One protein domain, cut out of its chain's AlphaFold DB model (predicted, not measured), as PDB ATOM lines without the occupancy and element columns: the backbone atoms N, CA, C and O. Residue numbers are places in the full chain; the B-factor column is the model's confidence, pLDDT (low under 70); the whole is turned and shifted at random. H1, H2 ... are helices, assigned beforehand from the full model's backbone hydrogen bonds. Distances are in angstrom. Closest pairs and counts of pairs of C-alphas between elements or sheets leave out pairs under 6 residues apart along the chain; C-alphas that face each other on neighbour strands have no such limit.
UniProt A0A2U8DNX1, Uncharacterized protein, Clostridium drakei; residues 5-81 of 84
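AT A GLANCE: This is residues 5 to 81 of the 84 residues of an uncharacterized protein of Clostridium drakei (UniProt A0A2U8DNX1). A small head of three helices, H1, H2 and H3, has a long arm, residues 55 to 81, that sticks out free and holds H4. In the head, short H2 sits between H1 and H3 along the chain. The 77 printed residues include four named helices, no named strand: all helix, extended, radius of gyration of the C-alphas 19.9 A, spans 62 by 35 by 19 A.

IN THESE COORDINATES: H1, residues 5 to 16, begins at C-alpha 5 (23.796, 12.121, 49.508). H2 is residues 20 to 23. H3, residues 29 to 46, measures 25.8 A from first to last C-alpha. H4, residues 59 to 80, measures 32.2 A and ends at C-alpha 80 (28.372, -14.790, 14.176).

HOW THE PARTS SIT: H1 touches H2 with residues 9 to 13 alone, closest C-alphas Ala 13 and Pro 20, 5.4 A. H2 touches residues 32 to 39 of H3, closest C-alphas Ser 21 and Ala 32, 4.9 A. H1, residues 6 to 10, and H3, residues 39 to 43, only just touch, with 3 pairs of C-alphas within 8 A, closest Ile 10 and Cys 39, 6.5 A, about perpendicular at 88 degrees. H4 is apart from H1, H2 and H3. Every O i to N i+4 pair in H1, H3 and H4 is within hydrogen-bond range; H2 is too short for one.

THE WHOLE: The farthest C-alphas, Lys 17 and Asn 81, are 63.0 A apart. The printed part has no cut. The link from H3 to H4 is long, 12 residues. Residues 53 to 68 have pLDDT under 70.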
ATOM      1  N   ARG A   5      23.838  10.689  49.207       76.81
ATOM      2  CA  ARG A   5      23.796  12.121  49.508       76.81
ATOM      3  C   ARG A   5      22.477  12.554  50.158       76.81
ATOM      4  O   ARG A   5      22.513  13.379  51.064       76.81
ATOM      5  N   VAL A   6      21.335  11.965  49.793       84.69
ATOM      6  CA  VAL A   6      20.031  12.296  50.403       84.69
ATOM      7  C   VAL A   6      20.009  11.943  51.892       84.69
ATOM      8  O   VAL A   6      19.573  12.758  52.700       84.69
ATOM      9  N   LEU A   7      20.558  10.789  52.282       86.25
ATOM     10  CA  LEU A   7      20.645  10.401  53.695       86.25
ATOM     11  C   LEU A   7      21.526  11.366  54.495       86.25
ATOM     12  O   LEU A   7      21.174  11.729  55.617       86.25
ATOM     13  N   SER A   8      22.634  11.837  53.911       88.44
ATOM     14  CA  SER A   8      23.484  12.839  54.567       88.44
ATOM     15  C   SER A   8      22.743  14.157  54.815       88.44
ATOM     16  O   SER A   8      22.836  14.713  55.908       88.44
ATOM     17  N   VAL A   9      21.936  14.609  53.848       92.56
ATOM     18  CA  VAL A   9      21.108  15.816  53.983       92.56
ATOM     19  C   VAL A   9      20.045  15.626  55.063       92.56
ATOM     20  O   VAL A   9      19.936  16.472  55.946       92.56
ATOM     21  N   ILE A  10      19.325  14.497  55.065       91.88
ATOM     22  CA  ILE A  10      18.322  14.171  56.097       91.88
ATOM     23  C   ILE A  10      18.960  14.152  57.495       91.88
ATOM     24  O   ILE A  10      18.400  14.682  58.457       91.88
ATOM     25  N   MET A  11      20.158  13.580  57.629       91.25
ATOM     26  CA  MET A  11      20.846  13.494  58.918       91.25
ATOM     27  C   MET A  11      21.319  14.862  59.424       91.25
ATOM     28  O   MET A  11      21.199  15.151  60.617       91.25
ATOM     29  N   MET A  12      21.809  15.730  58.534       94.25
ATOM     30  CA  MET A  12      22.129  17.121  58.872       94.25
ATOM     31  C   MET A  12      20.872  17.918  59.237       94.25
ATOM     32  O   MET A  12      20.889  18.640  60.233       94.25
ATOM     33  N   ALA A  13      19.773  17.730  58.499       94.56
ATOM     34  CA  ALA A  13      18.481  18.371  58.757       94.56
ATOM     35  C   ALA A  13      17.990  18.063  60.173       94.56
ATOM     36  O   ALA A  13      17.704  18.976  60.950       94.56
ATOM     37  N   LYS A  14      18.017  16.781  60.561       91.44
ATOM     38  CA  LYS A  14      17.693  16.347  61.925       91.44
ATOM     39  C   LYS A  14      18.617  16.946  62.978       91.44
ATOM     40  O   LYS A  14      18.139  17.430  64.001       91.44
ATOM     41  N   ARG A  15      19.935  16.910  62.748       95.06
ATOM     42  CA  ARG A  15      20.931  17.391  63.718       95.06
ATOM     43  C   ARG A  15      20.778  18.882  64.004       95.06
ATOM     44  O   ARG A  15      20.814  19.280  65.163       95.06
ATOM     45  N   TYR A  16      20.602  19.682  62.959       96.00
ATOM     46  CA  TYR A  16      20.497  21.135  63.074       96.00
ATOM     47  C   TYR A  16      19.059  21.635  63.242       96.00
ATOM     48  O   TYR A  16      18.860  22.831  63.429       96.00
ATOM     49  N   LYS A  17      18.066  20.737  63.215       95.06
ATOM     50  CA  LYS A  17      16.632  21.053  63.327       95.06
ATOM     51  C   LYS A  17      16.172  22.082  62.288       95.06
ATOM     52  O   LYS A  17      15.398  22.989  62.587       95.06
ATOM     53  N   ILE A  18      16.658  21.931  61.062       96.31
ATOM     54  CA  ILE A  18      16.283  22.763  59.914       96.31
ATOM     55  C   ILE A  18      15.781  21.881  58.778       96.31
ATOM     56  O   ILE A  18      16.082  20.690  58.727       96.31
ATOM     57  N   ARG A  19      15.020  22.473  57.856       95.44
ATOM     58  CA  ARG A  19      14.484  21.749  56.700       95.44
ATOM     59  C   ARG A  19      15.596  21.335  55.719       95.44
ATOM     60  O   ARG A  19      16.536  22.116  55.531       95.44
ATOM     61  N   PRO A  20      15.497  20.156  55.075       96.56
ATOM     62  CA  PRO A  20      16.403  19.725  54.006       96.56
ATOM     63  C   PRO A  20      16.637  20.787  52.921       96.56
ATOM     64  O   PRO A  20      17.783  21.059  52.557       96.56
ATOM     65  N   SER A  21      15.572  21.446  52.465       96.94
ATOM     66  CA  SER A  21      15.611  22.532  51.481       96.94
ATOM     67  C   SER A  21      16.485  23.713  51.913       96.94
ATOM     68  O   SER A  21      17.226  24.258  51.093       96.94
ATOM     69  N   LYS A  22      16.491  24.062  53.210       96.12
ATOM     70  CA  LYS A  22      17.365  25.110  53.765       96.12
ATOM     71  C   LYS A  22      18.838  24.719  53.767       96.12
ATOM     72  O   LYS A  22      19.679  25.586  53.562       96.12
ATOM     73  N   ILE A  23      19.162  23.443  53.978       95.12
ATOM     74  CA  ILE A  23      20.558  22.966  53.922       95.12
ATOM     75  C   ILE A  23      21.121  23.114  52.512       95.12
ATOM     76  O   ILE A  23      22.285  23.470  52.347       95.12
ATOM     77  N   LEU A  24      20.294  22.846  51.503       93.75
ATOM     78  CA  LEU A  24      20.675  22.958  50.098       93.75
ATOM     79  C   LEU A  24      20.453  24.359  49.517       93.75
ATOM     80  O   LEU A  24      20.781  24.583  48.356       93.75
ATOM     81  N   ASN A  25      19.932  25.292  50.321       95.62
ATOM     82  CA  ASN A  25      19.611  26.658  49.922       95.62
ATOM     83  C   ASN A  25      18.751  26.721  48.642       95.62
ATOM     84  O   ASN A  25      19.047  27.478  47.717       95.62
ATOM     85  N   ILE A  26      17.707  25.886  48.567       95.88
ATOM     86  CA  ILE A  26      16.773  25.882  47.433       95.88
ATOM     87  C   ILE A  26      15.895  27.129  47.514       95.88
ATOM     88  O   ILE A  26      15.210  27.344  48.510       95.88
ATOM     89  N   ILE A  27      15.943  27.946  46.461       96.56
ATOM     90  CA  ILE A  27      15.268  29.253  46.402       96.56
ATOM     91  C   ILE A  27      13.821  29.115  45.921       96.56
ATOM     92  O   ILE A  27      12.960  29.871  46.349       96.56
ATOM     93  N   ASN A  28      13.552  28.179  45.009       97.88
ATOM     94  CA  ASN A  28      12.202  27.960  44.507       97.88
ATOM     95  C   ASN A  28      11.348  27.285  45.589       97.88
ATOM     96  O   ASN A  28      11.663  26.179  46.030       97.88
ATOM     97  N   ASP A  29      10.258  27.942  45.981       97.44
ATOM     98  CA  ASP A  29       9.400  27.488  47.078       97.44
ATOM     99  C   ASP A  29       8.740  26.129  46.807       97.44
ATOM    100  O   ASP A  29       8.609  25.312  47.721       97.44
ATOM    101  N   TYR A  30       8.341  25.865  45.559       97.44
ATOM    102  CA  TYR A  30       7.710  24.601  45.186       97.44
ATOM    103  C   TYR A  30       8.718  23.450  45.229       97.44
ATOM    104  O   TYR A  30       8.455  22.421  45.849       97.44
ATOM    105  N   ASP A  31       9.909  23.649  44.665       97.25
ATOM    106  CA  ASP A  31      10.974  22.640  44.700       97.25
ATOM    107  C   ASP A  31      11.439  22.363  46.137       97.25
ATOM    108  O   ASP A  31      11.685  21.213  46.512       97.25
ATOM    109  N   ALA A  32      11.534  23.413  46.961       97.50
ATOM    110  CA  ALA A  32      11.863  23.308  48.378       97.50
ATOM    111  C   ALA A  32      10.820  22.472  49.132       97.50
ATOM    112  O   ALA A  32      11.189  21.562  49.877       97.50
ATOM    113  N   PHE A  33       9.533  22.743  48.899       97.69
ATOM    114  CA  PHE A  33       8.429  21.972  49.467       97.69
ATOM    115  C   PHE A  33       8.492  20.497  49.053       97.69
ATOM    116  O   PHE A  33       8.488  19.624  49.922       97.69
ATOM    117  N   CYS A  34       8.620  20.212  47.753       97.38
ATOM    118  CA  CYS A  34       8.676  18.843  47.246       97.38
ATOM    119  C   CYS A  34       9.868  18.063  47.813       97.38
ATOM    120  O   CYS A  34       9.740  16.878  48.129       97.38
ATOM    121  N   LEU A  35      11.031  18.709  47.962       95.25
ATOM    122  CA  LEU A  35      12.187  18.068  48.580       95.25
ATOM    123  C   LEU A  35      11.931  17.748  50.054       95.25
ATOM    124  O   LEU A  35      12.242  16.640  50.495       95.25
ATOM    125  N   ASP A  36      11.411  18.711  50.814       96.12
ATOM    126  CA  ASP A  36      11.161  18.536  52.243       96.12
ATOM    127  C   ASP A  36      10.169  17.389  52.489       96.12
ATOM    128  O   ASP A  36      10.442  16.517  53.315       96.12
ATOM    129  N   GLU A  37       9.079  17.337  51.719       96.62
ATOM    130  CA  GLU A  37       8.086  16.258  51.773       96.62
ATOM    131  C   GLU A  37       8.696  14.897  51.408       96.62
ATOM    132  O   GLU A  37       8.525  13.917  52.135       96.62
ATOM    133  N   ALA A  38       9.474  14.827  50.322       94.06
ATOM    134  CA  ALA A  38      10.124  13.587  49.907       94.06
ATOM    135  C   ALA A  38      11.129  13.080  50.955       94.06
ATOM    136  O   ALA A  38      11.222  11.875  51.204       94.06
ATOM    137  N   CYS A  39      11.889  13.982  51.579       93.06
ATOM    138  CA  CYS A  39      12.812  13.641  52.657       93.06
ATOM    139  C   CYS A  39      12.084  13.125  53.905       93.06
ATOM    140  O   CYS A  39      12.560  12.163  54.512       93.06
ATOM    141  N   GLU A  40      10.948  13.724  54.263       93.81
ATOM    142  CA  GLU A  40      10.119  13.263  55.381       93.81
ATOM    143  C   GLU A  40       9.531  11.876  55.100       93.81
ATOM    144  O   GLU A  40       9.645  10.976  55.929       93.81
ATOM    145  N   TYR A  41       8.999  11.656  53.895       92.00
ATOM    146  CA  TYR A  41       8.479  10.353  53.484       92.00
ATOM    147  C   TYR A  41       9.543   9.251  53.589       92.00
ATOM    148  O   TYR A  41       9.314   8.217  54.216       92.00
ATOM    149  N   ILE A  42      10.742   9.490  53.041       88.75
ATOM    150  CA  ILE A  42      11.863   8.539  53.127       88.75
ATOM    151  C   ILE A  42      12.198   8.228  54.587       88.75
ATOM    152  O   ILE A  42      12.461   7.078  54.934       88.75
ATOM    153  N   LEU A  43      12.212   9.246  55.446       87.75
ATOM    154  CA  LEU A  43      12.524   9.073  56.854       87.75
ATOM    155  C   LEU A  43      11.466   8.226  57.577       87.75
ATOM    156  O   LEU A  43      11.838   7.346  58.355       87.75
ATOM    157  N   CYS A  44      10.184   8.469  57.307       89.56
ATOM    158  CA  CYS A  44       9.075   7.683  57.839       89.56
ATOM    159  C   CYS A  44       9.190   6.210  57.430       89.56
ATOM    160  O   CYS A  44       9.161   5.336  58.296       89.56
ATOM    161  N   GLU A  45       9.411   5.925  56.147       87.88
ATOM    162  CA  GLU A  45       9.581   4.554  55.642       87.88
ATOM    163  C   GLU A  45      10.786   3.838  56.273       87.88
ATOM    164  O   GLU A  45      10.697   2.672  56.655       87.88
ATOM    165  N   LEU A  46      11.910   4.541  56.450       84.88
ATOM    166  CA  LEU A  46      13.104   3.984  57.096       84.88
ATOM    167  C   LEU A  46      12.933   3.739  58.602       84.88
ATOM    168  O   LEU A  46      13.727   3.002  59.181       84.88
ATOM    169  N   SER A  47      11.942   4.365  59.240       85.94
ATOM    170  CA  SER A  47      11.672   4.215  60.677       85.94
ATOM    171  C   SER A  47      10.738   3.050  61.028       85.94
ATOM    172  O   SER A  47      10.542   2.771  62.209       85.94
ATOM    173  N   GLN A  48      10.168   2.372  60.028       88.81
ATOM    174  CA  GLN A  48       9.307   1.205  60.232       88.81
ATOM    175  C   GLN A  48      10.104  -0.004  60.756       88.81
ATOM    176  O   GLN A  48      11.305  -0.105  60.519       88.81
ATOM    177  N   GLU A  49       9.439  -0.951  61.433       81.50
ATOM    178  CA  GLU A  49      10.084  -2.148  62.012       81.50
ATOM    179  C   GLU A  49      10.779  -3.034  60.962       81.50
ATOM    180  O   GLU A  49      11.848  -3.580  61.223       81.50
ATOM    181  N   ASN A  50      10.198  -3.138  59.763       81.00
ATOM    182  CA  ASN A  50      10.768  -3.838  58.609       81.00
ATOM    183  C   ASN A  50      10.903  -2.862  57.433       81.00
ATOM    184  O   ASN A  50      10.085  -2.892  56.508       81.00
ATOM    185  N   PRO A  51      11.900  -1.964  57.463       77.31
ATOM    186  CA  PRO A  51      11.981  -0.880  56.504       77.31
ATOM    187  C   PRO A  51      12.298  -1.433  55.117       77.31
ATOM    188  O   PRO A  51      13.227  -2.226  54.924       77.31
ATOM    189  N   LYS A  52      11.554  -0.971  54.111       73.12
ATOM    190  CA  LYS A  52      11.876  -1.257  52.716       73.12
ATOM    191  C   LYS A  52      13.108  -0.441  52.330       73.12
ATOM    192  O   LYS A  52      13.004   0.721  51.944       73.12
ATOM    193  N   VAL A  53      14.288  -1.042  52.465       68.94
ATOM    194  CA  VAL A  53      15.547  -0.363  52.141       68.94
ATOM    195  C   VAL A  53      15.550  -0.004  50.650       68.94
ATOM    196  O   VAL A  53      15.327  -0.884  49.811       68.94
ATOM    197  N   PRO A  54      15.791   1.267  50.283       69.31
ATOM    198  CA  PRO A  54      15.866   1.652  48.884       69.31
ATOM    199  C   PRO A  54      16.997   0.903  48.173       69.31
ATOM    200  O   PRO A  54      18.114   0.807  48.684       69.31
ATOM    201  N   ASN A  55      16.728   0.414  46.961       69.94
ATOM    202  CA  ASN A  55      17.771  -0.109  46.081       69.94
ATOM    203  C   ASN A  55      18.585   1.064  45.525       69.94
ATOM    204  O   ASN A  55      18.244   1.641  44.492       69.94
ATOM    205  N   TRP A  56      19.651   1.434  46.230       68.88
ATOM    206  CA  TRP A  56      20.582   2.465  45.782       68.88
ATOM    207  C   TRP A  56      21.343   1.971  44.547       68.88
ATOM    208  O   TRP A  56      22.016   0.938  44.585       68.88
ATOM    209  N   ILE A  57      21.228   2.699  43.437       67.38
ATOM    210  CA  ILE A  57      22.051   2.450  42.255       67.38
ATOM    211  C   ILE A  57      23.385   3.150  42.501       67.38
ATOM    212  O   ILE A  57      23.474   4.372  42.421       67.38
ATOM    213  N   ASP A  58      24.426   2.380  42.808       63.56
ATOM    214  CA  ASP A  58      25.787   2.909  42.769       63.56
ATOM    215  C   ASP A  58      26.158   3.214  41.314       63.56
ATOM    216  O   ASP A  58      26.125   2.320  40.465       63.56
ATOM    217  N   GLU A  59      26.570   4.449  41.026       60.75
ATOM    218  CA  GLU A  59      27.042   4.864  39.693       60.75
ATOM    219  C   GLU A  59      28.128   3.916  39.157       60.75
ATOM    220  O   GLU A  59      28.118   3.550  37.984       60.75
ATOM    221  N   LYS A  60      28.998   3.408  40.042       62.12
ATOM    222  CA  LYS A  60      30.003   2.388  39.707       62.12
ATOM    223  C   LYS A  60      29.372   1.090  39.197       62.12
ATOM    224  O   LYS A  60      29.799   0.577  38.172       62.12
ATOM    225  N   LYS A  61      28.327   0.582  39.862       60.12
ATOM    226  CA  LYS A  61      27.593  -0.614  39.408       60.12
ATOM    227  C   LYS A  61      26.894  -0.377  38.074       60.12
ATOM    228  O   LYS A  61      26.801  -1.308  37.280       60.12
ATOM    229  N   TYR A  62      26.400   0.836  37.833       61.06
ATOM    230  CA  TYR A  62      25.741   1.179  36.576       61.06
ATOM    231  C   TYR A  62      26.729   1.166  35.403       61.06
ATOM    232  O   TYR A  62      26.466   0.494  34.407       61.06
ATOM    233  N   ILE A  63      27.891   1.814  35.559       61.44
ATOM    234  CA  ILE A  63      28.967   1.820  34.554       61.44
ATOM    235  C   ILE A  63      29.429   0.386  34.255       61.44
ATOM    236  O   ILE A  63      29.399  -0.029  33.100       61.44
ATOM    237  N   THR A  64      29.750  -0.410  35.284       61.31
ATOM    238  CA  THR A  64      30.204  -1.798  35.093       61.31
ATOM    239  C   THR A  64      29.142  -2.670  34.417       61.31
ATOM    240  O   THR A  64      29.471  -3.523  33.595       61.31
ATOM    241  N   LYS A  65      27.853  -2.474  34.733       62.84
ATOM    242  CA  LYS A  65      26.763  -3.225  34.095       62.84
ATOM    243  C   LYS A  65      26.636  -2.873  32.612       62.84
ATOM    244  O   LYS A  65      26.460  -3.775  31.800       62.84
ATOM    245  N   HIS A  66      26.737  -1.592  32.264       59.72
ATOM    246  CA  HIS A  66      26.639  -1.137  30.878       59.72
ATOM    247  C   HIS A  66      27.840  -1.582  30.031       59.72
ATOM    248  O   HIS A  66      27.663  -2.008  28.893       59.72
ATOM    249  N   GLU A  67      29.043  -1.547  30.603       67.38
ATOM    250  CA  GLU A  67      30.268  -2.036  29.963       67.38
ATOM    251  C   GLU A  67      30.183  -3.541  29.662       67.38
ATOM    252  O   GLU A  67      30.499  -3.977  28.556       67.38
ATOM    253  N   LYS A  68      29.650  -4.330  30.604       67.56
ATOM    254  CA  LYS A  68      29.473  -5.778  30.434       67.56
ATOM    255  C   LYS A  68      28.459  -6.127  29.336       67.56
ATOM    256  O   LYS A  68      28.757  -6.949  28.480       67.56
ATOM    257  N   VAL A  69      27.308  -5.449  29.308       73.62
ATOM    258  CA  VAL A  69      26.264  -5.660  28.280       73.62
ATOM    259  C   VAL A  69      26.773  -5.320  26.874       73.62
ATOM    260  O   VAL A  69      26.477  -6.037  25.914       73.62
ATOM    261  N   ASN A  70      27.561  -4.250  26.740       73.94
ATOM    262  CA  ASN A  70      28.142  -3.873  25.452       73.94
ATOM    263  C   ASN A  70      29.150  -4.927  24.966       73.94
ATOM    264  O   ASN A  70      29.111  -5.302  23.795       73.94
ATOM    265  N   ASN A  71      29.991  -5.450  25.864       79.38
ATOM    266  CA  ASN A  71      30.953  -6.502  25.533       79.38
ATOM    267  C   ASN A  71      30.264  -7.797  25.091       79.38
ATOM    268  O   ASN A  71      30.634  -8.335  24.052       79.38
ATOM    269  N   ASP A  72      29.217  -8.238  25.796       82.19
ATOM    270  CA  ASP A  72      28.455  -9.443  25.429       82.19
ATOM    271  C   ASP A  72      27.839  -9.315  24.017       82.19
ATOM    272  O   ASP A  72      27.813 -10.264  23.231       82.19
ATOM    273  N   THR A  73      27.373  -8.112  23.664       79.75
ATOM    274  CA  THR A  73      26.776  -7.823  22.348       79.75
ATOM    275  C   THR A  73      27.831  -7.821  21.236       79.75
ATOM    276  O   THR A  73      27.613  -8.402  20.171       79.75
ATOM    277  N   ILE A  74      28.989  -7.200  21.486       82.75
ATOM    278  CA  ILE A  74      30.129  -7.180  20.556       82.75
ATOM    279  C   ILE A  74      30.666  -8.600  20.339       82.75
ATOM    280  O   ILE A  74      30.896  -9.000  19.199       82.75
ATOM    281  N   GLU A  75      30.819  -9.381  21.409       84.88
ATOM    282  CA  GLU A  75      31.278 -10.769  21.348       84.88
ATOM    283  C   GLU A  75      30.313 -11.641  20.534       84.88
ATOM    284  O   GLU A  75      30.737 -12.410  19.666       84.88
ATOM    285  N   TRP A  76      29.002 -11.468  20.736       88.25
ATOM    286  CA  TRP A  76      27.988 -12.151  19.938       88.25
ATOM    287  C   TRP A  76      28.090 -11.793  18.450       88.25
ATOM    288  O   TRP A  76      28.051 -12.692  17.607       88.25
ATOM    289  N   MET A  77      28.269 -10.510  18.119       84.12
ATOM    290  CA  MET A  77      28.447 -10.064  16.734       84.12
ATOM    291  C   MET A  77      29.714 -10.651  16.109       84.12
ATOM    292  O   MET A  77      29.647 -11.162  14.997       84.12
ATOM    293  N   MET A  78      30.848 -10.651  16.817       83.56
ATOM    294  CA  MET A  78      32.098 -11.236  16.316       83.56
ATOM    295  C   MET A  78      31.981 -12.742  16.070       83.56
ATOM    296  O   MET A  78      32.457 -13.236  15.053       83.56
ATOM    297  N   LYS A  79      31.310 -13.473  16.968       86.31
ATOM    298  CA  LYS A  79      31.127 -14.926  16.854       86.31
ATOM    299  C   LYS A  79      30.269 -15.336  15.653       86.31
ATOM    300  O   LYS A  79      30.455 -16.427  15.117       86.31
ATOM    301  N   HIS A  80      29.327 -14.488  15.248       84.19
ATOM    302  CA  HIS A  80      28.372 -14.790  14.176       84.19
ATOM    303  C   HIS A  80      28.629 -14.004  12.889       84.19
ATOM    304  O   HIS A  80      27.930 -14.215  11.897       84.19
ATOM    305  N   ASN A  81      29.637 -13.133  12.869       77.94
ATOM    306  CA  ASN A  81      30.063 -12.474  11.651       77.94
ATOM    307  C   ASN A  81      30.881 -13.462  10.807       77.94
ATOM    308  O   ASN A  81      32.034 -13.765  11.116       77.94
TER     309      ASN A  81